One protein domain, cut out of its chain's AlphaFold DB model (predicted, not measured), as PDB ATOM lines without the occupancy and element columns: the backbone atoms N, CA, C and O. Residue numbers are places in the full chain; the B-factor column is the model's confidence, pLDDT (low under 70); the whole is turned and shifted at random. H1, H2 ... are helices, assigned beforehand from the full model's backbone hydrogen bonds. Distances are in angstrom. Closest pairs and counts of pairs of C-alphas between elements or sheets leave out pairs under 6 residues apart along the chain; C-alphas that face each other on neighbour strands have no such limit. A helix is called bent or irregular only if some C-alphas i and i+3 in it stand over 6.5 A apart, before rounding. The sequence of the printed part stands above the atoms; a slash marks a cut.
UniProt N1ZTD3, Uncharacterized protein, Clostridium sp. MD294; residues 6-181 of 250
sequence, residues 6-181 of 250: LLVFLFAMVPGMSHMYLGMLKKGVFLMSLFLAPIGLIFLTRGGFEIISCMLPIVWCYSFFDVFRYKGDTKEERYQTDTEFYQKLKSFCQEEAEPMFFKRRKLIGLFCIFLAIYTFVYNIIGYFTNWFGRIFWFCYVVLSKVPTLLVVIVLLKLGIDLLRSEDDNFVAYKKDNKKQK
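This is residues 6 to 181 of the 250 residues of an uncharacterized protein of Clostridium sp. MD294 (UniProt N1ZTD3). A hairpin of two antiparallel helices, H3 and H4, makes the core, with the short H1 and H2 at one end of it; a long bent helix, H5, spans it as a wide V that meets H3 at one end and leaves a gap at its bend. At the far end H5b folds back into H6a as a second hairpin, and H6b runs on from there as a long arm whose residues 153 to 181 stick out free. The printed part has 176 residues with six named helices, H1 to H6 in chain order, and no named strand; its class is all helix. It is loose, with a radius of gyration of the C-alphas of 22.5 A, and flat, spanning 64 by 60 by 30 A.

Find C-alpha 6 at (31.555, 6.298, -14.331), where H1, residues 6 to 12, begins. H2 follows as residues 17 to 22. H3, residues 25 to 44, covers 26.8 A with a kink of 29 degrees near residue 38, and H4, residues 50 to 69, covers 31.3 A. H5, residues 75 to 132, was assigned as one helix by its hydrogen bonds but is bent: C-alphas 103 and 106 are 7.9 A apart. Its arms are H5a, residues 75 to 103, 41.4 A, and H5b, residues 106 to 132, 37.3 A; look for the bend after C-alpha 103 at (2.064, 3.417, 23.862). H6, residues 134 to 181, likewise one helix by its hydrogen bonds, is bent, with C-alphas 144 and 147 7.1 A apart: H6a is residues 134 to 144, and H6b, residues 147 to 181, runs 50.6 A to C-alpha 181 at (26.744, -31.000, 31.816).

Start at H3, the hub. It forms a hairpin with H4, at a shallow tilt of 16 degrees, closest at the C-alphas of Ile 42 and Glu 50, 6.1 A. With residues 25 to 27 alone it touches H5a at a steep tilt of 46 degrees, closest at Lys 27 and Asp 82, C-alphas 6.0 A apart. H2 and H3 are a hairpin too, closest at the C-alphas of His 19 and Gly 28, 4.8 A. H1 touches H2, closest at the C-alphas of Phe 11 and Ser 18, 4.7 A. H5a and H5b are about perpendicular, at 90 degrees. H5b and H6a form a hairpin, closest at the C-alphas of Thr 129 and Phe 136, 5.0 A. H6b is close to H4 but not clearly touching: the C-alphas of Glu 50 and Thr 148 are 7.5 A apart. Every O i to N i+4 pair is within hydrogen-bond range in H1, H2 and H6a; the others have 14 of 16 in H3, 8 of 16 in H4, 22 of 25 in H5a, 21 of 23 in H5b and 30 of 31 in H6b.

The two C-alphas farthest apart are those of Trp 131 and Lys 181, 75.2 A. The printed part has no cut, and its five links are tight. Look for pLDDT under 70 at residues 96 to 102, 165 to 171 and 173.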
ATOM      1  N   LEU A   6      31.055   5.052 -14.915       79.81
ATOM      2  CA  LEU A   6      31.555   6.298 -14.331       79.81
ATOM      3  C   LEU A   6      30.439   7.153 -13.722       79.81
ATOM      4  O   LEU A   6      30.623   7.679 -12.632       79.81
ATOM      5  N   LEU A   7      29.269   7.246 -14.363       79.25
ATOM      6  CA  LEU A   7      28.135   7.990 -13.805       79.25
ATOM      7  C   LEU A   7      27.598   7.312 -12.545       79.25
ATOM      8  O   LEU A   7      27.326   7.992 -11.564       79.25
ATOM      9  N   VAL A   8      27.522   5.977 -12.531       80.81
ATOM     10  CA  VAL A   8      27.151   5.235 -11.315       80.81
ATOM     11  C   VAL A   8      28.140   5.519 -10.184       80.81
ATOM     12  O   VAL A   8      27.725   5.696  -9.046       80.81
ATOM     13  N   PHE A   9      29.439   5.571 -10.486       83.12
ATOM     14  CA  PHE A   9      30.480   5.881  -9.505       83.12
ATOM     15  C   PHE A   9      30.388   7.324  -8.985       83.12
ATOM     16  O   PHE A   9      30.402   7.536  -7.776       83.12
ATOM     17  N   LEU A  10      30.218   8.306  -9.876       84.81
ATOM     18  CA  LEU A  10      30.021   9.714  -9.514       84.81
ATOM     19  C   LEU A  10      28.777   9.899  -8.637       84.81
ATOM     20  O   LEU A  10      28.846  10.542  -7.593       84.81
ATOM     21  N   PHE A  11      27.654   9.276  -9.006       82.44
ATOM     22  CA  PHE A  11      26.438   9.310  -8.195       82.44
ATOM     23  C   PHE A  11      26.550   8.496  -6.903       82.44
ATOM     24  O   PHE A  11      25.780   8.749  -5.983       82.44
ATOM     25  N   ALA A  12      27.480   7.541  -6.795       83.50
ATOM     26  CA  ALA A  12      27.685   6.771  -5.565       83.50
ATOM     27  C   ALA A  12      28.307   7.609  -4.444       83.50
ATOM     28  O   ALA A  12      28.120   7.279  -3.277       83.50
ATOM     29  N   MET A  13      28.977   8.715  -4.778       84.94
ATOM     30  CA  MET A  13      29.469   9.667  -3.779       84.94
ATOM     31  C   MET A  13      28.338  10.401  -3.055       84.94
ATOM     32  O   MET A  13      28.523  10.820  -1.914       84.94
ATOM     33  N   VAL A  14      27.169  10.539  -3.690       87.50
ATOM     34  CA  VAL A  14      25.983  11.119  -3.058       87.50
ATOM     35  C   VAL A  14      25.096   9.977  -2.545       87.50
ATOM     36  O   VAL A  14      24.587   9.189  -3.348       87.50
ATOM     37  N   PRO A  15      24.887   9.857  -1.223       88.25
ATOM     38  CA  PRO A  15      24.131   8.748  -0.654       88.25
ATOM     39  C   PRO A  15      22.703   8.712  -1.221       88.25
ATOM     40  O   PRO A  15      22.044   9.742  -1.336       88.25
ATOM     41  N   GLY A  16      22.251   7.525  -1.634       87.19
ATOM     42  CA  GLY A  16      20.928   7.259  -2.222       87.19
ATOM     43  C   GLY A  16      20.703   7.693  -3.684       87.19
ATOM     44  O   GLY A  16      19.882   7.085  -4.373       87.19
ATOM     45  N   MET A  17      21.460   8.660  -4.220       88.81
ATOM     46  CA  MET A  17      21.329   9.110  -5.623       88.81
ATOM     47  C   MET A  17      21.712   8.029  -6.639       88.81
ATOM     48  O   MET A  17      21.104   7.896  -7.703       88.81
ATOM     49  N   SER A  18      22.713   7.220  -6.316       87.81
ATOM     50  CA  SER A  18      23.157   6.116  -7.168       87.81
ATOM     51  C   SER A  18      22.123   4.991  -7.289       87.81
ATOM     52  O   SER A  18      21.956   4.433  -8.377       87.81
ATOM     53  N   HIS A  19      21.355   4.701  -6.232       90.12
ATOM     54  CA  HIS A  19      20.219   3.768  -6.282       90.12
ATOM     55  C   HIS A  19      19.096   4.282  -7.180       90.12
ATOM     56  O   HIS A  19      18.565   3.522  -7.994       90.12
ATOM     57  N   MET A  20      18.793   5.582  -7.106       90.12
ATOM     58  CA  MET A  20      17.830   6.223  -8.006       90.12
ATOM     59  C   MET A  20      18.296   6.156  -9.459       90.12
ATOM     60  O   MET A  20      17.510   5.817 -10.342       90.12
ATOM     61  N   TYR A  21      19.590   6.382  -9.708       88.31
ATOM     62  CA  TYR A  21      20.160   6.228 -11.041       88.31
ATOM     63  C   TYR A  21      20.020   4.794 -11.557       88.31
ATOM     64  O   TYR A  21      19.826   4.607 -12.756       88.31
ATOM     65  N   LEU A  22      20.047   3.774 -10.691       87.56
ATOM     66  CA  LEU A  22      19.789   2.374 -11.051       87.56
ATOM     67  C   LEU A  22      18.296   2.036 -11.236       87.56
ATOM     68  O   LEU A  22      18.005   1.049 -11.915       87.56
ATOM     69  N   GLY A  23      17.376   2.897 -10.792       87.81
ATOM     70  CA  GLY A  23      15.919   2.720 -10.880       87.81
ATOM     71  C   GLY A  23      15.259   2.249  -9.578       87.81
ATOM     72  O   GLY A  23      14.061   1.988  -9.573       87.81
ATOM     73  N   MET A  24      16.021   2.150  -8.485       90.50
ATOM     74  CA  MET A  24      15.543   1.765  -7.152       90.50
ATOM     75  C   MET A  24      15.218   3.025  -6.343       90.50
ATOM     76  O   MET A  24      16.035   3.524  -5.563       90.50
ATOM     77  N   LEU A  25      14.043   3.599  -6.597       91.94
ATOM     78  CA  LEU A  25      13.649   4.875  -6.001       91.94
ATOM     79  C   LEU A  25      13.365   4.747  -4.503       91.94
ATOM     80  O   LEU A  25      13.754   5.635  -3.747       91.94
ATOM     81  N   LYS A  26      12.720   3.663  -4.052       92.94
ATOM     82  CA  LYS A  26      12.280   3.538  -2.653       92.94
ATOM     83  C   LYS A  26      13.490   3.437  -1.725       92.94
ATOM     84  O   LYS A  26      13.587   4.177  -0.745       92.94
ATOM     85  N   LYS A  27      14.458   2.591  -2.083       91.75
ATOM     86  CA  LYS A  27      15.729   2.439  -1.371       91.75
ATOM     87  C   LYS A  27      16.601   3.691  -1.466       91.75
ATOM     88  O   LYS A  27      17.174   4.104  -0.459       91.75
ATOM     89  N   GLY A  28      16.642   4.342  -2.631       92.12
ATOM     90  CA  GLY A  28      17.366   5.602  -2.817       92.12
ATOM     91  C   GLY A  28      16.849   6.735  -1.927       92.12
ATOM     92  O   GLY A  28      17.634   7.349  -1.205       92.12
ATOM     93  N   VAL A  29      15.530   6.974  -1.905       93.50
ATOM     94  CA  VAL A  29      14.905   7.991  -1.034       93.50
ATOM     95  C   VAL A  29      15.137   7.667   0.437       93.50
ATOM     96  O   VAL A  29      15.443   8.567   1.216       93.50
ATOM     97  N   PHE A  30      15.022   6.395   0.826       93.81
ATOM     98  CA  PHE A  30      15.273   5.981   2.203       93.81
ATOM     99  C   PHE A  30      16.705   6.314   2.643       93.81
ATOM    100  O   PHE A  30      16.890   6.918   3.697       93.81
ATOM    101  N   LEU A  31      17.710   6.000   1.818       93.12
ATOM    102  CA  LEU A  31      19.110   6.310   2.118       93.12
ATOM    103  C   LEU A  31      19.409   7.813   2.095       93.12
ATOM    104  O   LEU A  31      20.139   8.291   2.963       93.12
ATOM    105  N   MET A  32      18.811   8.570   1.168       94.00
ATOM    106  CA  MET A  32      18.896  10.036   1.182       94.00
ATOM    107  C   MET A  32      18.304  10.608   2.470       94.00
ATOM    108  O   MET A  32      18.936  11.440   3.113       94.00
ATOM    109  N   SER A  33      17.122  10.142   2.875       93.12
ATOM    110  CA  SER A  33      16.469  10.571   4.114       93.12
ATOM    111  C   SER A  33      17.315  10.220   5.339       93.12
ATOM    112  O   SER A  33      17.521  11.065   6.204       93.12
ATOM    113  N   LEU A  34      17.892   9.016   5.380       93.00
ATOM    114  CA  LEU A  34      18.744   8.571   6.481       93.00
ATOM    115  C   LEU A  34      20.038   9.391   6.600       93.00
ATOM    116  O   LEU A  34      20.539   9.585   7.703       93.00
ATOM    117  N   PHE A  35      20.563   9.899   5.483       93.81
ATOM    118  CA  PHE A  35      21.721  10.791   5.480       93.81
ATOM    119  C   PHE A  35      21.348  12.244   5.813       93.81
ATOM    120  O   PHE A  35      22.038  12.896   6.594       93.81
ATOM    121  N   LEU A  36      20.244  12.763   5.262       93.19
ATOM    122  CA  LEU A  36      19.829  14.158   5.452       93.19
ATOM    123  C   LEU A  36      19.162  14.412   6.808       93.19
ATOM    124  O   LEU A  36      19.332  15.498   7.354       93.19
ATOM    125  N   ALA A  37      18.409  13.462   7.366       92.44
ATOM    126  CA  ALA A  37      17.669  13.673   8.610       92.44
ATOM    127  C   ALA A  37      18.587  14.006   9.807       92.44
ATOM    128  O   ALA A  37      18.304  14.989  10.499       92.44
ATOM    129  N   PRO A  38      19.716  13.302  10.034       91.31
ATOM    130  CA  PRO A  38      20.699  13.701  11.038       91.31
ATOM    131  C   PRO A  38      21.279  15.096  10.803       91.31
ATOM    132  O   PRO A  38      21.375  15.882  11.742       91.31
ATOM    133  N   ILE A  39      21.624  15.429   9.553       91.50
ATOM    134  CA  ILE A  39      22.174  16.743   9.186       91.50
ATOM    135  C   ILE A  39      21.154  17.843   9.494       91.50
ATOM    136  O   ILE A  39      21.488  18.845  10.123       91.50
ATOM    137  N   GLY A  40      19.895  17.634   9.101       90.50
ATOM    138  CA  GLY A  40      18.793  18.543   9.387       90.50
ATOM    139  C   GLY A  40      18.580  18.734  10.887       90.50
ATOM    140  O   GLY A  40      18.405  19.863  11.337       90.50
ATOM    141  N   LEU A  41      18.671  17.662  11.678       87.88
ATOM    142  CA  LEU A  41      18.543  17.737  13.133       87.88
ATOM    143  C   LEU A  41      19.707  18.507  13.779       87.88
ATOM    144  O   LEU A  41      19.480  19.341  14.657       87.88
ATOM    145  N   ILE A  42      20.943  18.283  13.328       88.81
ATOM    146  CA  ILE A  42      22.123  19.027  13.792       88.81
ATOM    147  C   ILE A  42      21.983  20.511  13.449       88.81
ATOM    148  O   ILE A  42      22.235  21.362  14.299       88.81
ATOM    149  N   PHE A  43      21.534  20.834  12.235       87.94
ATOM    150  CA  PHE A  43      21.348  22.216  11.801       87.94
ATOM    151  C   PHE A  43      20.228  22.919  12.576       87.94
ATOM    152  O   PHE A  43      20.427  24.019  13.090       87.94
ATOM    153  N   LEU A  44      19.080  22.254  12.744       85.12
ATOM    154  CA  LEU A  44      17.937  22.771  13.501       85.12
ATOM    155  C   LEU A  44      18.295  23.059  14.965       85.12
ATOM    156  O   LEU A  44      17.805  24.016  15.559       85.12
ATOM    157  N   THR A  45      19.179  22.245  15.538       82.06
ATOM    158  CA  THR A  45      19.656  22.387  16.922       82.06
ATOM    159  C   THR A  45      20.982  23.141  17.029       82.06
ATOM    160  O   THR A  45      21.530  23.258  18.124       82.06
ATOM    161  N   ARG A  46      21.481  23.678  15.905       79.88
ATOM    162  CA  ARG A  46      22.705  24.485  15.787       79.88
ATOM    163  C   ARG A  46      23.951  23.816  16.392       79.88
ATOM    164  O   ARG A  46      24.741  24.481  17.055       79.88
ATOM    165  N   GLY A  47      24.101  22.507  16.184       76.19
ATOM    166  CA  GLY A  47      25.224  21.708  16.699       76.19
ATOM    167  C   GLY A  47      24.939  20.947  18.000       76.19
ATOM    168  O   GLY A  47      25.767  20.163  18.448       76.19
ATOM    169  N   GLY A  48      23.756  21.089  18.608       76.44
ATOM    170  CA  GLY A  48      23.459  20.420  19.884       76.44
ATOM    171  C   GLY A  48      23.624  18.888  19.856       76.44
ATOM    172  O   GLY A  48      24.076  18.292  20.837       76.44
ATOM    173  N   PHE A  49      23.298  18.254  18.727       81.62
ATOM    174  CA  PHE A  49      23.353  16.798  18.536       81.62
ATOM    175  C   PHE A  49      24.495  16.336  17.613       81.62
ATOM    176  O   PHE A  49      24.336  15.394  16.838       81.62
ATOM    177  N   GLU A  50      25.667  16.968  17.699       84.19
ATOM    178  CA  GLU A  50      26.849  16.632  16.883       84.19
ATOM    179  C   GLU A  50      27.236  15.147  16.907       84.19
ATOM    180  O   GLU A  50      27.670  14.617  15.887       84.19
ATOM    181  N   ILE A  51      27.020  14.448  18.022       85.00
ATOM    182  CA  ILE A  51      27.305  13.010  18.171       85.00
ATOM    183  C   ILE A  51      26.604  12.139  17.111       85.00
ATOM    184  O   ILE A  51      27.149  11.119  16.692       85.00
ATOM    185  N   ILE A  52      25.436  12.561  16.611       86.62
ATOM    186  CA  ILE A  52      24.693  11.839  15.566       86.62
ATOM    187  C   ILE A  52      25.462  11.875  14.231       86.62
ATOM    188  O   ILE A  52      25.340  10.956  13.422       86.62
ATOM    189  N   SER A  53      26.348  12.857  14.029       88.31
ATOM    190  CA  SER A  53      27.228  12.939  12.852       88.31
ATOM    191  C   SER A  53      28.127  11.714  12.700       88.31
ATOM    192  O   SER A  53      28.526  11.401  11.585       88.31
ATOM    193  N   CYS A  54      28.412  10.984  13.785       88.88
ATOM    194  CA  CYS A  54      29.182   9.739  13.742       88.88
ATOM    195  C   CYS A  54      28.502   8.652  12.883       88.88
ATOM    196  O   CYS A  54      29.172   7.817  12.281       88.88
ATOM    197  N   MET A  55      27.170   8.695  12.748       88.94
ATOM    198  CA  MET A  55      26.423   7.772  11.888       88.94
ATOM    199  C   MET A  55      26.529   8.124  10.397       88.94
ATOM    200  O   MET A  55      26.378   7.243   9.554       88.94
ATOM    201  N   LEU A  56      26.814   9.383  10.046       92.06
ATOM    202  CA  LEU A  56      26.891   9.837   8.651       92.06
ATOM    203  C   LEU A  56      27.921   9.072   7.805       92.06
ATOM    204  O   LEU A  56      27.533   8.589   6.739       92.06
ATOM    205  N   PRO A  57      29.191   8.901   8.230       92.81
ATOM    206  CA  PRO A  57      30.153   8.122   7.451       92.81
ATOM    207  C   PRO A  57      29.746   6.650   7.332       92.81
ATOM    208  O   PRO A  57      29.983   6.038   6.294       92.81
ATOM    209  N   ILE A  58      29.080   6.086   8.345       93.00
ATOM    210  CA  ILE A  58      28.605   4.695   8.324       93.00
ATOM    211  C   ILE A  58      27.514   4.524   7.260       93.00
ATOM    212  O   ILE A  58      27.605   3.636   6.411       93.00
ATOM    213  N   VAL A  59      26.510   5.406   7.265       92.75
ATOM    214  CA  VAL A  59      25.419   5.411   6.277       92.75
ATOM    215  C   VAL A  59      25.956   5.665   4.869       92.75
ATOM    216  O   VAL A  59      25.524   5.015   3.916       92.75
ATOM    217  N   TRP A  60      26.925   6.572   4.732       93.19
ATOM    218  CA  TRP A  60      27.573   6.859   3.457       93.19
ATOM    219  C   TRP A  60      28.314   5.637   2.904       93.19
ATOM    220  O   TRP A  60      28.044   5.229   1.776       93.19
ATOM    221  N   CYS A  61      29.170   4.995   3.710       92.19
ATOM    222  CA  CYS A  61      29.877   3.773   3.323       92.19
ATOM    223  C   CYS A  61      28.898   2.661   2.929       92.19
ATOM    224  O   CYS A  61      29.079   2.019   1.896       92.19
ATOM    225  N   TYR A  62      27.830   2.465   3.712       92.38
ATOM    226  CA  TYR A  62      26.777   1.506   3.384       92.38
ATOM    227  C   TYR A  62      26.158   1.803   2.013       92.38
ATOM    228  O   TYR A  62      26.140   0.928   1.150       92.38
ATOM    229  N   SER A  63      25.702   3.040   1.783       90.62
ATOM    230  CA  SER A  63      25.102   3.439   0.505       90.62
ATOM    231  C   SER A  63      26.073   3.258  -0.660       90.62
ATOM    232  O   SER A  63      25.649   2.853  -1.742       90.62
ATOM    233  N   PHE A  64      27.353   3.566  -0.450       89.50
ATOM    234  CA  PHE A  64      28.384   3.446  -1.470       89.50
ATOM    235  C   PHE A  64      28.553   1.988  -1.900       89.50
ATOM    236  O   PHE A  64      28.388   1.688  -3.080       89.50
ATOM    237  N   PHE A  65      28.816   1.072  -0.962       89.81
ATOM    238  CA  PHE A  65      29.045  -0.343  -1.275       89.81
ATOM    239  C   PHE A  65      27.787  -1.063  -1.764       89.81
ATOM    240  O   PHE A  65      27.867  -1.910  -2.654       89.81
ATOM    241  N   ASP A  66      26.622  -0.711  -1.227       89.19
ATOM    242  CA  ASP A  66      25.358  -1.358  -1.565       89.19
ATOM    243  C   ASP A  66      25.009  -1.193  -3.055       89.19
ATOM    244  O   ASP A  66      24.572  -2.151  -3.686       89.19
ATOM    245  N   VAL A  67      25.329  -0.054  -3.680       87.31
ATOM    246  CA  VAL A  67      25.141   0.144  -5.131       87.31
ATOM    247  C   VAL A  67      25.955  -0.814  -5.989       87.31
ATOM    248  O   VAL A  67      25.495  -1.194  -7.066       87.31
ATOM    249  N   PHE A  68      27.149  -1.222  -5.552       85.69
ATOM    250  CA  PHE A  68      27.981  -2.133  -6.341       85.69
ATOM    251  C   PHE A  68      27.403  -3.546  -6.405       85.69
ATOM    252  O   PHE A  68      27.662  -4.233  -7.390       85.69
ATOM    253  N   ARG A  69      26.568  -3.943  -5.433       85.38
ATOM    254  CA  ARG A  69      25.858  -5.230  -5.470       85.38
ATOM    255  C   ARG A  69      24.868  -5.306  -6.633       85.38
ATOM    256  O   ARG A  69      24.808  -6.325  -7.297       85.38
ATOM    257  N   TYR A  70      24.181  -4.205  -6.941       80.94
ATOM    258  CA  TYR A  70      23.098  -4.148  -7.939       80.94
ATOM    259  C   TYR A  70      23.555  -3.834  -9.371       80.94
ATOM    260  O   TYR A  70      22.734  -3.571 -10.261       80.94
ATOM    261  N   LYS A  71      24.873  -3.783  -9.605       75.06
ATOM    262  CA  LYS A  71      25.439  -3.454 -10.922       75.06
ATOM    263  C   LYS A  71      25.252  -4.576 -11.942       75.06
ATOM    264  O   LYS A  71      25.159  -4.263 -13.125       75.06
ATOM    265  N   GLY A  72      25.228  -5.829 -11.487       77.88
ATOM    266  CA  GLY A  72      25.038  -7.009 -12.336       77.88
ATOM    267  C   GLY A  72      23.574  -7.322 -12.644       77.88
ATOM    268  O   GLY A  72      23.296  -7.971 -13.645       77.88
ATOM    269  N   ASP A  73      22.658  -6.815 -11.823       83.56
ATOM    270  CA  ASP A  73      21.255  -7.215 -11.868       83.56
ATOM    271  C   ASP A  73      20.525  -6.673 -13.104       83.56
ATOM    272  O   ASP A  73      20.814  -5.594 -13.648       83.56
ATOM    273  N   THR A  74      19.500  -7.394 -13.531       86.62
ATOM    274  CA  THR A  74      18.555  -6.933 -14.549       86.62
ATOM    275  C   THR A  74      17.677  -5.794 -14.011       86.62
ATOM    276  O   THR A  74      17.725  -5.398 -12.841       86.62
ATOM    277  N   LYS A  75      16.904  -5.143 -14.888       85.06
ATOM    278  CA  LYS A  75      15.981  -4.083 -14.447       85.06
ATOM    279  C   LYS A  75      14.823  -4.655 -13.631       85.06
ATOM    280  O   LYS A  75      14.434  -3.996 -12.668       85.06
ATOM    281  N   GLU A  76      14.308  -5.834 -13.985       87.12
ATOM    282  CA  GLU A  76      13.235  -6.471 -13.224       87.12
ATOM    283  C   GLU A  76      13.699  -6.875 -11.818       87.12
ATOM    284  O   GLU A  76      13.034  -6.524 -10.845       87.12
ATOM    285  N   GLU A  77      14.872  -7.506 -11.687       88.31
ATOM    286  CA  GLU A  77      15.418  -7.945 -10.388       88.31
ATOM    287  C   GLU A  77      15.632  -6.773  -9.419       88.31
ATOM    288  O   GLU A  77      15.275  -6.846  -8.239       88.31
ATOM    289  N   ARG A  78      16.141  -5.637  -9.917       88.44
ATOM    290  CA  ARG A  78      16.288  -4.422  -9.096       88.44
ATOM    291  C   ARG A  78      14.950  -3.874  -8.614       88.44
ATOM    292  O   ARG A  78      14.856  -3.408  -7.481       88.44
ATOM    293  N   TYR A  79      13.926  -3.897  -9.464       89.44
ATOM    294  CA  TYR A  79      12.597  -3.408  -9.105       89.44
ATOM    295  C   TYR A  79      11.908  -4.311  -8.070       89.44
ATOM    296  O   TYR A  79      11.271  -3.809  -7.135       89.44
ATOM    297  N   GLN A  80      12.065  -5.630  -8.213       90.88
ATOM    298  CA  GLN A  80      11.599  -6.605  -7.227       90.88
ATOM    299  C   GLN A  80      12.291  -6.372  -5.884       90.88
ATOM    300  O   GLN A  80      11.608  -6.126  -4.889       90.88
ATOM    301  N   THR A  81      13.622  -6.280  -5.878       90.06
ATOM    302  CA  THR A  81      14.399  -6.020  -4.657       90.06
ATOM    303  C   THR A  81      14.009  -4.702  -3.973       90.06
ATOM    304  O   THR A  81      13.884  -4.649  -2.751       90.06
ATOM    305  N   ASP A  82      13.779  -3.624  -4.733       91.50
ATOM    306  CA  ASP A  82      13.337  -2.326  -4.188       91.50
ATOM    307  C   ASP A  82      11.941  -2.417  -3.545       91.50
ATOM    308  O   ASP A  82      11.648  -1.772  -2.534       91.50
ATOM    309  N   THR A  83      11.066  -3.243  -4.118       91.06
ATOM    310  CA  THR A  83       9.707  -3.452  -3.611       91.06
ATOM    311  C   THR A  83       9.688  -4.338  -2.373       91.06
ATOM    312  O   THR A  83       9.013  -3.979  -1.409       91.06
ATOM    313  N   GLU A  84      10.459  -5.421  -2.357       92.31
ATOM    314  CA  GLU A  84      10.653  -6.271  -1.178       92.31
ATOM    315  C   GLU A  84      11.263  -5.481  -0.021       92.31
ATOM    316  O   GLU A  84      10.776  -5.541   1.106       92.31
ATOM    317  N   PHE A  85      12.283  -4.666  -0.306       91.69
ATOM    318  CA  PHE A  85      12.881  -3.766   0.674       91.69
ATOM    319  C   PHE A  85      11.836  -2.828   1.286       91.69
ATOM    320  O   PHE A  85      11.753  -2.704   2.506       91.69
ATOM    321  N   TYR A  86      11.002  -2.200   0.456       91.81
ATOM    322  CA  TYR A  86       9.939  -1.321   0.936       91.81
ATOM    323  C   TYR A  86       8.871  -2.064   1.741       91.81
ATOM    324  O   TYR A  86       8.403  -1.545   2.752       91.81
ATOM    325  N   GLN A  87       8.487  -3.273   1.328       92.12
ATOM    326  CA  GLN A  87       7.552  -4.101   2.088       92.12
ATOM    327  C   GLN A  87       8.128  -4.468   3.453       92.12
ATOM    328  O   GLN A  87       7.430  -4.314   4.450       92.12
ATOM    329  N   LYS A  88       9.406  -4.857   3.510       91.06
ATOM    330  CA  LYS A  88      10.109  -5.160   4.758       91.06
ATOM    331  C   LYS A  88      10.245  -3.931   5.657       91.06
ATOM    332  O   LYS A  88      10.046  -4.028   6.861       91.06
ATOM    333  N   LEU A  89      10.540  -2.763   5.085       89.56
ATOM    334  CA  LEU A  89      10.524  -1.503   5.831       89.56
ATOM    335  C   LEU A  89       9.129  -1.190   6.371       89.56
ATOM    336  O   LEU A  89       8.995  -0.785   7.519       89.56
ATOM    337  N   LYS A  90       8.087  -1.374   5.557       89.19
ATOM    338  CA  LYS A  90       6.706  -1.119   5.966       89.19
ATOM    339  C   LYS A  90       6.276  -2.074   7.078       89.19
ATOM    340  O   LYS A  90       5.678  -1.609   8.040       89.19
ATOM    341  N   SER A  91       6.582  -3.366   6.963       87.25
ATOM    342  CA  SER A  91       6.256  -4.351   7.996       87.25
ATOM    343  C   SER A  91       7.017  -4.055   9.282       87.25
ATOM    344  O   SER A  91       6.397  -4.012  10.329       87.25
ATOM    345  N   PHE A  92       8.307  -3.716   9.205       85.75
ATOM    346  CA  PHE A  92       9.088  -3.287  10.366       85.75
ATOM    347  C   PHE A  92       8.485  -2.041  11.037       85.75
ATOM    348  O   PHE A  92       8.264  -2.013  12.247       85.75
ATOM    349  N   CYS A  93       8.130  -1.025  10.243       81.62
ATOM    350  CA  CYS A  93       7.458   0.172  10.746       81.62
ATOM    351  C   CYS A  93       6.074  -0.126  11.348       81.62
ATOM    352  O   CYS A  93       5.649   0.551  12.275       81.62
ATOM    353  N   GLN A  94       5.347  -1.113  10.840       80.00
ATOM    354  CA  GLN A  94       4.013  -1.431  11.338       80.00
ATOM    355  C   GLN A  94       4.050  -2.372  12.551       80.00
ATOM    356  O   GLN A  94       3.214  -2.266  13.436       80.00
ATOM    357  N   GLU A  95       5.012  -3.284  12.618       75.44
ATOM    358  CA  GLU A  95       5.073  -4.335  13.635       75.44
ATOM    359  C   GLU A  95       5.824  -3.870  14.888       75.44
ATOM    360  O   GLU A  95       5.346  -4.058  16.006       75.44
ATOM    361  N   GLU A  96       6.952  -3.172  14.721       69.12
ATOM    362  CA  GLU A  96       7.738  -2.661  15.849       69.12
ATOM    363  C   GLU A  96       7.370  -1.222  16.213       69.12
ATOM    364  O   GLU A  96       7.328  -0.853  17.392       69.12
ATOM    365  N   ALA A  97       7.082  -0.389  15.210       64.62
ATOM    366  CA  ALA A  97       6.856   1.023  15.463       64.62
ATOM    367  C   ALA A  97       5.452   1.291  16.031       64.62
ATOM    368  O   ALA A  97       5.345   2.031  17.003       64.62
ATOM    369  N   GLU A  98       4.381   0.664  15.543       66.25
ATOM    370  CA  GLU A  98       3.027   0.884  16.085       66.25
ATOM    371  C   GLU A  98       2.939   0.702  17.622       66.25
ATOM    372  O   GLU A  98       2.571   1.657  18.319       66.25
ATOM    373  N   PRO A  99       3.334  -0.434  18.233       65.56
ATOM    374  CA  PRO A  99       3.211  -0.596  19.682       65.56
ATOM    375  C   PRO A  99       4.133   0.348  20.474       65.56
ATOM    376  O   PRO A  99       3.761   0.795  21.565       65.56
ATOM    377  N   MET A 100       5.307   0.711  19.940       60.38
ATOM    378  CA  MET A 100       6.218   1.667  20.582       60.38
ATOM    379  C   MET A 100       5.716   3.115  20.490       60.38
ATOM    380  O   MET A 100       5.689   3.823  21.506       60.38
ATOM    381  N   PHE A 101       5.278   3.551  19.307       61.69
ATOM    382  CA  PHE A 101       4.791   4.901  19.046       61.69
ATOM    383  C   PHE A 101       3.431   5.141  19.695       61.69
ATOM    384  O   PHE A 101       3.266   6.175  20.330       61.69
ATOM    385  N   PHE A 102       2.472   4.209  19.649       63.69
ATOM    386  CA  PHE A 102       1.149   4.430  20.248       63.69
ATOM    387  C   PHE A 102       1.173   4.406  21.777       63.69
ATOM    388  O   PHE A 102       0.576   5.287  22.405       63.69
ATOM    389  N   LYS A 103       1.922   3.479  22.395       70.81
ATOM    390  CA  LYS A 103       2.064   3.417  23.862       70.81
ATOM    391  C   LYS A 103       2.765   4.657  24.420       70.81
ATOM    392  O   LYS A 103       2.470   5.087  25.535       70.81
ATOM    393  N   ARG A 104       3.665   5.268  23.639       76.62
ATOM    394  CA  ARG A 104       4.457   6.441  24.040       76.62
ATOM    395  C   ARG A 104       4.113   7.714  23.268       76.62
ATOM    396  O   ARG A 104       4.829   8.698  23.415       76.62
ATOM    397  N   ARG A 105       3.000   7.773  22.524       81.50
ATOM    398  CA  ARG A 105       2.664   8.930  21.665       81.50
ATOM    399  C   ARG A 105       2.610  10.240  22.442       81.50
ATOM    400  O   ARG A 105       3.066  11.268  21.960       81.50
ATOM    401  N   LYS A 106       2.114  10.180  23.685       84.56
ATOM    402  CA  LYS A 106       2.090  11.323  24.605       84.56
ATOM    403  C   LYS A 106       3.505  11.782  24.968       84.56
ATOM    404  O   LYS A 106       3.755  12.977  24.974       84.56
ATOM    405  N   LEU A 107       4.427  10.850  25.221       84.44
ATOM    406  CA  LEU A 107       5.830  11.158  25.517       84.44
ATOM    407  C   LEU A 107       6.568  11.700  24.291       84.44
ATOM    408  O   LEU A 107       7.321  12.654  24.420       84.44
ATOM    409  N   ILE A 108       6.335  11.125  23.111       84.88
ATOM    410  CA  ILE A 108       6.968  11.557  21.856       84.88
ATOM    411  C   ILE A 108       6.471  12.948  21.458       84.88
ATOM    412  O   ILE A 108       7.273  13.816  21.124       84.88
ATOM    413  N   GLY A 109       5.162  13.195  21.570       86.69
ATOM    414  CA  GLY A 109       4.584  14.522  21.370       86.69
ATOM    415  C   GLY A 109       5.119  15.540  22.377       86.69
ATOM    416  O   GLY A 109       5.539  16.623  21.983       86.69
ATOM    417  N   LEU A 110       5.187  15.173  23.663       91.50
ATOM    418  CA  LEU A 110       5.754  16.024  24.709       91.50
ATOM    419  C   LEU A 110       7.226  16.355  24.431       91.50
ATOM    420  O   LEU A 110       7.616  17.516  24.509       91.50
ATOM    421  N   PHE A 111       8.028  15.359  24.053       88.12
ATOM    422  CA  PHE A 111       9.421  15.548  23.659       88.12
ATOM    423  C   PHE A 111       9.548  16.501  22.466       88.12
ATOM    424  O   PHE A 111      10.372  17.409  22.501       88.12
ATOM    425  N   CYS A 112       8.701  16.350  21.444       88.62
ATOM    426  CA  CYS A 112       8.692  17.225  20.274       88.62
ATOM    427  C   CYS A 112       8.349  18.680  20.645       88.62
ATOM    428  O   CYS A 112       9.014  19.608  20.187       88.62
ATOM    429  N   ILE A 113       7.375  18.886  21.541       92.19
ATOM    430  CA  ILE A 113       7.030  20.215  22.071       92.19
ATOM    431  C   ILE A 113       8.210  20.813  22.846       92.19
ATOM    432  O   ILE A 113       8.577  21.962  22.604       92.19
ATOM    433  N   PHE A 114       8.843  20.047  23.742       90.69
ATOM    434  CA  PHE A 114      10.023  20.510  24.478       90.69
ATOM    435  C   PHE A 114      11.182  20.866  23.543       90.69
ATOM    436  O   PHE A 114      11.811  21.906  23.729       90.69
ATOM    437  N   LEU A 115      11.438  20.044  22.524       88.50
ATOM    438  CA  LEU A 115      12.460  20.298  21.511       88.50
ATOM    439  C   LEU A 115      12.168  21.600  20.746       88.50
ATOM    440  O   LEU A 115      13.063  22.427  20.569       88.50
ATOM    441  N   ALA A 116      10.913  21.824  20.346       89.25
ATOM    442  CA  ALA A 116      10.492  23.045  19.666       89.25
ATOM    443  C   ALA A 116      10.689  24.286  20.552       89.25
ATOM    444  O   ALA A 116      11.332  25.245  20.127       89.25
ATOM    445  N   ILE A 117      10.227  24.242  21.808       91.94
ATOM    446  CA  ILE A 117      10.413  25.338  22.772       91.94
ATOM    447  C   ILE A 117      11.905  25.605  23.000       91.94
ATOM    448  O   ILE A 117      12.330  26.758  22.977       91.94
ATOM    449  N   TYR A 118      12.716  24.558  23.160       89.81
ATOM    450  CA  TYR A 118      14.164  24.678  23.321       89.81
ATOM    451  C   TYR A 118      14.811  25.409  22.136       89.81
ATOM    452  O   TYR A 118      15.530  26.389  22.340       89.81
ATOM    453  N   THR A 119      14.529  24.983  20.897       87.81
ATOM    454  CA  THR A 119      15.104  25.627  19.700       87.81
ATOM    455  C   THR A 119      14.655  27.080  19.557       87.81
ATOM    456  O   THR A 119      15.457  27.943  19.197       87.81
ATOM    457  N   PHE A 120      13.399  27.380  19.895       89.94
ATOM    458  CA  PHE A 120      12.863  28.736  19.889       89.94
ATOM    459  C   PHE A 120      13.574  29.641  20.904       89.94
ATOM    460  O   PHE A 120      14.090  30.697  20.536       89.94
ATOM    461  N   VAL A 121      13.679  29.200  22.163       88.94
ATOM    462  CA  VAL A 121      14.356  29.942  23.238       88.94
ATOM    463  C   VAL A 121      15.830  30.164  22.907       88.94
ATOM    464  O   VAL A 121      16.334  31.276  23.051       88.94
ATOM    465  N   TYR A 122      16.517  29.136  22.411       86.88
ATOM    466  CA  TYR A 122      17.922  29.232  22.031       86.88
ATOM    467  C   TYR A 122      18.163  30.251  20.905       86.88
ATOM    468  O   TYR A 122      19.103  31.046  20.985       86.88
ATOM    469  N   ASN A 123      17.290  30.288  19.892       86.38
ATOM    470  CA  ASN A 123      17.370  31.278  18.816       86.38
ATOM    471  C   ASN A 123      17.112  32.708  19.314       86.38
ATOM    472  O   ASN A 123      17.845  33.622  18.934       86.38
ATOM    473  N   ILE A 124      16.127  32.899  20.199       87.31
ATOM    474  CA  ILE A 124      15.841  34.204  20.815       87.31
ATOM    475  C   ILE A 124      17.042  34.690  21.626       87.31
ATOM    476  O   ILE A 124      17.529  35.797  21.404       87.31
ATOM    477  N   ILE A 125      17.560  33.859  22.534       85.94
ATOM    478  CA  ILE A 125      18.698  34.221  23.388       85.94
ATOM    479  C   ILE A 125      19.914  34.573  22.530       85.94
ATOM    480  O   ILE A 125      20.566  35.574  22.811       85.94
ATOM    481  N   GLY A 126      20.175  33.807  21.464       84.06
ATOM    482  CA  GLY A 126      21.248  34.081  20.506       84.06
ATOM    483  C   GLY A 126      21.196  35.503  19.945       84.06
ATOM    484  O   GLY A 126      22.214  36.192  19.943       84.06
ATOM    485  N   TYR A 127      20.012  35.976  19.551       85.12
ATOM    486  CA  TYR A 127      19.820  37.342  19.052       85.12
ATOM    487  C   TYR A 127      20.082  38.404  20.132       85.12
ATOM    488  O   TYR A 127      20.747  39.409  19.878       85.12
ATOM    489  N   PHE A 128      19.620  38.156  21.361       84.00
ATOM    490  CA  PHE A 128      19.762  39.088  22.482       84.00
ATOM    491  C   PHE A 128      21.156  39.108  23.128       84.00
ATOM    492  O   PHE A 128      21.478  40.081  23.817       84.00
ATOM    493  N   THR A 129      22.008  38.098  22.892       82.25
ATOM    494  CA  THR A 129      23.378  38.054  23.444       82.25
ATOM    495  C   THR A 129      24.208  39.284  23.082       82.25
ATOM    496  O   THR A 129      24.928  39.807  23.930       82.25
ATOM    497  N   ASN A 130      24.052  39.791  21.856       79.50
ATOM    498  CA  ASN A 130      24.777  40.967  21.381       79.50
ATOM    499  C   ASN A 130      24.306  42.267  22.049       79.50
ATOM    500  O   ASN A 130      25.078  43.215  22.144       79.50
ATOM    501  N   TRP A 131      23.056  42.315  22.519       80.12
ATOM    502  CA  TRP A 131      22.457  43.523  23.089       80.12
ATOM    503  C   TRP A 131      22.675  43.627  24.603       80.12
ATOM    504  O   TRP A 131      23.015  44.687  25.116       80.12
ATOM    505  N   PHE A 132      22.476  42.525  25.330       79.50
ATOM    506  CA  PHE A 132      22.469  42.516  26.798       79.50
ATOM    507  C   PHE A 132      23.792  42.041  27.434       79.50
ATOM    508  O   PHE A 132      23.939  42.056  28.658       79.50
ATOM    509  N   GLY A 133      24.782  41.644  26.627       81.81
ATOM    510  CA  GLY A 133      26.153  41.397  27.080       81.81
ATOM    511  C   GLY A 133      26.379  40.072  27.829       81.81
ATOM    512  O   GLY A 133      25.771  39.041  27.534       81.81
ATOM    513  N   ARG A 134      27.315  40.080  28.797       83.62
ATOM    514  CA  ARG A 134      27.948  38.878  29.397       83.62
ATOM    515  C   ARG A 134      26.987  37.850  30.003       83.62
ATOM    516  O   ARG A 134      27.260  36.657  29.900       83.62
ATOM    517  N   ILE A 135      25.884  38.276  30.624       84.31
ATOM    518  CA  ILE A 135      24.955  37.345  31.288       84.31
ATOM    519  C   ILE A 135      24.205  36.477  30.267       84.31
ATOM    520  O   ILE A 135      24.145  35.259  30.413       84.31
ATOM    521  N   PHE A 136      23.723  37.081  29.175       83.31
ATOM    522  CA  PHE A 136      23.057  36.365  28.086       83.31
ATOM    523  C   PHE A 136      24.041  35.503  27.301       83.31
ATOM    524  O   PHE A 136      23.679  34.408  26.881       83.31
ATOM    525  N   TRP A 137      25.292  35.951  27.159       85.88
ATOM    526  CA  TRP A 137      26.354  35.132  26.582       85.88
ATOM    527  C   TRP A 137      26.618  33.864  27.408       85.88
ATOM    528  O   TRP A 137      26.630  32.772  26.848       85.88
ATOM    529  N   PHE A 138      26.743  33.974  28.737       85.88
ATOM    530  CA  PHE A 138      26.905  32.802  29.605       85.88
ATOM    531  C   PHE A 138      25.705  31.849  29.497       85.88
ATOM    532  O   PHE A 138      25.889  30.652  29.275       85.88
ATOM    533  N   CYS A 139      24.476  32.375  29.565       85.31
ATOM    534  CA  CYS A 139      23.261  31.575  29.388       85.31
ATOM    535  C   CYS A 139      23.214  30.877  28.022       85.31
ATOM    536  O   CYS A 139      22.849  29.707  27.950       85.31
ATOM    537  N   TYR A 140      23.610  31.562  26.948       86.50
ATOM    538  CA  TYR A 140      23.677  30.996  25.602       86.50
ATOM    539  C   TYR A 140      24.683  29.846  25.513       86.50
ATOM    540  O   TYR A 140      24.356  28.781  24.990       86.50
ATOM    541  N   VAL A 141      25.884  30.032  26.072       85.56
ATOM    542  CA  VAL A 141      26.918  28.991  26.118       85.56
ATOM    543  C   VAL A 141      26.405  27.772  26.880       85.56
ATOM    544  O   VAL A 141      26.492  26.662  26.360       85.56
ATOM    545  N   VAL A 142      25.810  27.958  28.060       85.12
ATOM    546  CA  VAL A 142      25.241  26.849  28.842       85.12
ATOM    547  C   VAL A 142      24.133  26.143  28.060       85.12
ATOM    548  O   VAL A 142      24.175  24.922  27.913       85.12
ATOM    549  N   LEU A 143      23.183  26.896  27.495       85.38
ATOM    550  CA  LEU A 143      22.048  26.342  26.759       85.38
ATOM    551  C   LEU A 143      22.496  25.557  25.518       85.38
ATOM    552  O   LEU A 143      21.938  24.497  25.249       85.38
ATOM    553  N   SER A 144      23.554  26.005  24.829       83.00
ATOM    554  CA  SER A 144      24.121  25.311  23.660       83.00
ATOM    555  C   SER A 144      24.641  23.902  23.972       83.00
ATOM    556  O   SER A 144      24.649  23.040  23.097       83.00
ATOM    557  N   LYS A 145      25.060  23.646  25.220       86.50
ATOM    558  CA  LYS A 145      25.630  22.358  25.651       86.50
ATOM    559  C   LYS A 145      24.593  21.399  26.232       86.50
ATOM    560  O   LYS A 145      24.889  20.215  26.394       86.50
ATOM    561  N   VAL A 146      23.378  21.874  26.513       87.12
ATOM    562  CA  VAL A 146      22.298  21.058  27.091       87.12
ATOM    563  C   VAL A 146      21.978  19.815  26.246       87.12
ATOM    564  O   VAL A 146      21.915  18.732  26.830       87.12
ATOM    565  N   PRO A 147      21.820  19.886  24.907       84.31
ATOM    566  CA  PRO A 147      21.476  18.699  24.126       84.31
ATOM    567  C   PRO A 147      22.586  17.650  24.139       84.31
ATOM    568  O   PRO A 147      22.307  16.463  24.287       84.31
ATOM    569  N   THR A 148      23.848  18.078  24.070       84.00
ATOM    570  CA  THR A 148      24.999  17.174  24.145       84.00
ATOM    571  C   THR A 148      25.047  16.462  25.498       84.00
ATOM    572  O   THR A 148      25.214  15.245  25.538       84.00
ATOM    573  N   LEU A 149      24.818  17.183  26.604       87.31
ATOM    574  CA  LEU A 149      24.730  16.587  27.943       87.31
ATOM    575  C   LEU A 149      23.575  15.587  28.054       87.31
ATOM    576  O   LEU A 149      23.752  14.514  28.628       87.31
ATOM    577  N   LEU A 150      22.413  15.904  27.477       86.88
ATOM    578  CA  LEU A 150      21.267  14.996  27.454       86.88
ATOM    579  C   LEU A 150      21.625  13.690  26.739       86.88
ATOM    580  O   LEU A 150      21.349  12.615  27.271       86.88
ATOM    581  N   VAL A 151      22.292  13.762  25.583       85.00
ATOM    582  CA  VAL A 151      22.735  12.554  24.871       85.00
ATOM    583  C   VAL A 151      23.745  11.759  25.693       85.00
ATOM    584  O   VAL A 151      23.620  10.542  25.767       85.00
ATOM    585  N   VAL A 152      24.700  12.414  26.359       87.38
ATOM    586  CA  VAL A 152      25.662  11.730  27.239       87.38
ATOM    587  C   VAL A 152      24.950  11.005  28.382       87.38
ATOM    588  O   VAL A 152      25.260   9.848  28.645       87.38
ATOM    589  N   ILE A 153      23.959  11.628  29.022       91.12
ATOM    590  CA  ILE A 153      23.169  10.991  30.089       91.12
ATOM    591  C   ILE A 153      22.399   9.776  29.552       91.12
ATOM    592  O   ILE A 153      22.356   8.733  30.206       91.12
ATOM    593  N   VAL A 154      21.809   9.884  28.356       88.94
ATOM    594  CA  VAL A 154      21.105   8.767  27.703       88.94
ATOM    595  C   VAL A 154      22.069   7.637  27.355       88.94
ATOM    596  O   VAL A 154      21.768   6.486  27.656       88.94
ATOM    597  N   LEU A 155      23.229   7.950  26.779       86.75
ATOM    598  CA  LEU A 155      24.269   6.973  26.455       86.75
ATOM    599  C   LEU A 155      24.818   6.296  27.707       86.75
ATOM    600  O   LEU A 155      25.024   5.090  27.695       86.75
ATOM    601  N   LEU A 156      25.002   7.037  28.798       91.50
ATOM    602  CA  LEU A 156      25.444   6.484  30.075       91.50
ATOM    603  C   LEU A 156      24.389   5.538  30.652       91.50
ATOM    604  O   LEU A 156      24.721   4.439  31.087       91.50
ATOM    605  N   LYS A 157      23.108   5.918  30.598       92.88
ATOM    606  CA  LYS A 157      22.009   5.046  31.026       92.88
ATOM    607  C   LYS A 157      21.923   3.781  30.170       92.88
ATOM    608  O   LYS A 157      21.761   2.704  30.727       92.88
ATOM    609  N   LEU A 158      22.053   3.915  28.851       89.19
ATOM    610  CA  LEU A 158      22.052   2.795  27.910       89.19
ATOM    611  C   LEU A 158      23.273   1.892  28.126       89.19
ATOM    612  O   LEU A 158      23.133   0.679  28.120       89.19
ATOM    613  N   GLY A 159      24.447   2.466  28.394       88.38
ATOM    614  CA  GLY A 159      25.660   1.720  28.723       88.38
ATOM    615  C   GLY A 159      25.533   0.924  30.023       88.38
ATOM    616  O   GLY A 159      25.921  -0.238  30.059       88.38
ATOM    617  N   ILE A 160      24.941   1.508  31.071       92.50
ATOM    618  CA  ILE A 160      24.656   0.791  32.327       92.50
ATOM    619  C   ILE A 160      23.626  -0.322  32.104       92.50
ATOM    620  O   ILE A 160      23.779  -1.409  32.654       92.50
ATOM    621  N   ASP A 161      22.580  -0.059  31.318       90.31
ATOM    622  CA  ASP A 161      21.549  -1.050  30.994       90.31
ATOM    623  C   ASP A 161      22.137  -2.228  30.206       90.31
ATOM    624  O   ASP A 161      21.876  -3.384  30.526       90.31
ATOM    625  N   LEU A 162      23.025  -1.941  29.248       88.00
ATOM    626  CA  LEU A 162      23.744  -2.956  28.488       88.00
ATOM    627  C   LEU A 162      24.647  -3.799  29.398       88.00
ATOM    628  O   LEU A 162      24.588  -5.025  29.328       88.00
ATOM    629  N   LEU A 163      25.403  -3.158  30.297       88.31
ATOM    630  CA  LEU A 163      26.254  -3.849  31.269       88.31
ATOM    631  C   LEU A 163      25.435  -4.752  32.207       88.31
ATOM    632  O   LEU A 163      25.833  -5.875  32.485       88.31
ATOM    633  N   ARG A 164      24.254  -4.299  32.647       84.06
ATOM    634  CA  ARG A 164      23.351  -5.102  33.485       84.06
ATOM    635  C   ARG A 164      22.703  -6.257  32.713       84.06
ATOM    636  O   ARG A 164      22.517  -7.330  33.275       84.06
ATOM    637  N   SER A 165      22.382  -6.062  31.434       67.94
ATOM    638  CA  SER A 165      21.814  -7.123  30.588       67.94
ATOM    639  C   SER A 165      22.805  -8.259  30.314       67.94
ATOM    640  O   SER A 165      22.397  -9.403  30.098       67.94
ATOM    641  N   GLU A 166      24.108  -7.966  30.336       65.19
ATOM    642  CA  GLU A 166      25.155  -8.975  30.190       65.19
ATOM    643  C   GLU A 166      25.228  -9.881  31.424       65.19
ATOM    644  O   GLU A 166      25.324 -11.095  31.261       65.19
ATOM    645  N   ASP A 167      25.059  -9.341  32.636       65.31
ATOM    646  CA  ASP A 167      24.981 -10.146  33.862       65.31
ATOM    647  C   ASP A 167      23.788 -11.123  33.828       65.31
ATOM    648  O   ASP A 167      23.945 -12.307  34.142       65.31
ATOM    649  N   ASP A 168      22.612 -10.676  33.374       66.69
ATOM    650  CA  ASP A 168      21.414 -11.522  33.266       66.69
ATOM    651  C   ASP A 168      21.581 -12.639  32.212       66.69
ATOM    652  O   ASP A 168      21.243 -13.803  32.460       66.69
ATOM    653  N   ASN A 169      22.168 -12.317  31.051       65.00
ATOM    654  CA  ASN A 169      22.459 -13.288  29.991       65.00
ATOM    655  C   ASN A 169      23.596 -14.252  30.370       65.00
ATOM    656  O   ASN A 169      23.530 -15.437  30.044       65.00
ATOM    657  N   PHE A 170      24.620 -13.787  31.092       65.12
ATOM    658  CA  PHE A 170      25.713 -14.618  31.600       65.12
ATOM    659  C   PHE A 170      25.219 -15.601  32.670       65.12
ATOM    660  O   PHE A 170      25.594 -16.780  32.663       65.12
ATOM    661  N   VAL A 171      24.322 -15.159  33.558       69.44
ATOM    662  CA  VAL A 171      23.650 -16.029  34.534       69.44
ATOM    663  C   VAL A 171      22.778 -17.075  33.828       69.44
ATOM    664  O   VAL A 171      22.832 -18.251  34.203       69.44
ATOM    665  N   ALA A 172      22.032 -16.694  32.784       70.12
ATOM    666  CA  ALA A 172      21.244 -17.626  31.972       70.12
ATOM    667  C   ALA A 172      22.128 -18.649  31.227       70.12
ATOM    668  O   ALA A 172      21.914 -19.855  31.359       70.12
ATOM    669  N   TYR A 173      23.193 -18.196  30.557       67.75
ATOM    670  CA  TYR A 173      24.157 -19.048  29.852       67.75
ATOM    671  C   TYR A 173      24.833 -20.064  30.786       67.75
ATOM    672  O   TYR A 173      24.928 -21.256  30.480       67.75
ATOM    673  N   LYS A 174      25.268 -19.623  31.975       73.88
ATOM    674  CA  LYS A 174      25.896 -20.497  32.977       73.88
ATOM    675  C   LYS A 174      24.920 -21.544  33.525       73.88
ATOM    676  O   LYS A 174      25.328 -22.672  33.810       73.88
ATOM    677  N   LYS A 175      23.640 -21.186  33.680       70.94
ATOM    678  CA  LYS A 175      22.581 -22.092  34.147       70.94
ATOM    679  C   LYS A 175      22.300 -23.200  33.130       70.94
ATOM    680  O   LYS A 175      22.248 -24.365  33.526       70.94
ATOM    681  N   ASP A 176      22.201 -22.859  31.850       72.88
ATOM    682  CA  ASP A 176      21.955 -23.832  30.780       72.88
ATOM    683  C   ASP A 176      23.154 -24.764  30.566       72.88
ATOM    684  O   ASP A 176      22.983 -25.983  30.501       72.88
ATOM    685  N   ASN A 177      24.381 -24.231  30.604       73.31
ATOM    686  CA  ASN A 177      25.603 -25.037  30.506       73.31
ATOM    687  C   ASN A 177      25.716 -26.059  31.658       73.31
ATOM    688  O   ASN A 177      26.023 -27.233  31.440       73.31
ATOM    689  N   LYS A 178      25.385 -25.650  32.894       74.38
ATOM    690  CA  LYS A 178      25.373 -26.553  34.058       74.38
ATOM    691  C   LYS A 178      24.330 -27.666  33.910       74.38
ATOM    692  O   LYS A 178      24.606 -28.805  34.288       74.38
ATOM    693  N   LYS A 179      23.156 -27.351  33.357       73.25
ATOM    694  CA  LYS A 179      22.080 -28.320  33.111       73.25
ATOM    695  C   LYS A 179      22.480 -29.339  32.038       73.25
ATOM    696  O   LYS A 179      22.278 -30.532  32.229       73.25
ATOM    697  N   GLN A 180      23.123 -28.892  30.962       73.00
ATOM    698  CA  GLN A 180      23.628 -29.768  29.903       73.00
ATOM    699  C   GLN A 180      24.734 -30.710  30.406       73.00
ATOM    700  O   GLN A 180      24.685 -31.911  30.156       73.00
ATOM    701  N   LYS A 181      25.671 -30.195  31.212       74.06
ATOM    702  CA  LYS A 181      26.744 -31.000  31.816       74.06
ATOM    703  C   LYS A 181      26.218 -32.063  32.789       74.06
ATOM    704  O   LYS A 181      26.811 -33.134  32.896       74.06
TER     705      LYS A 181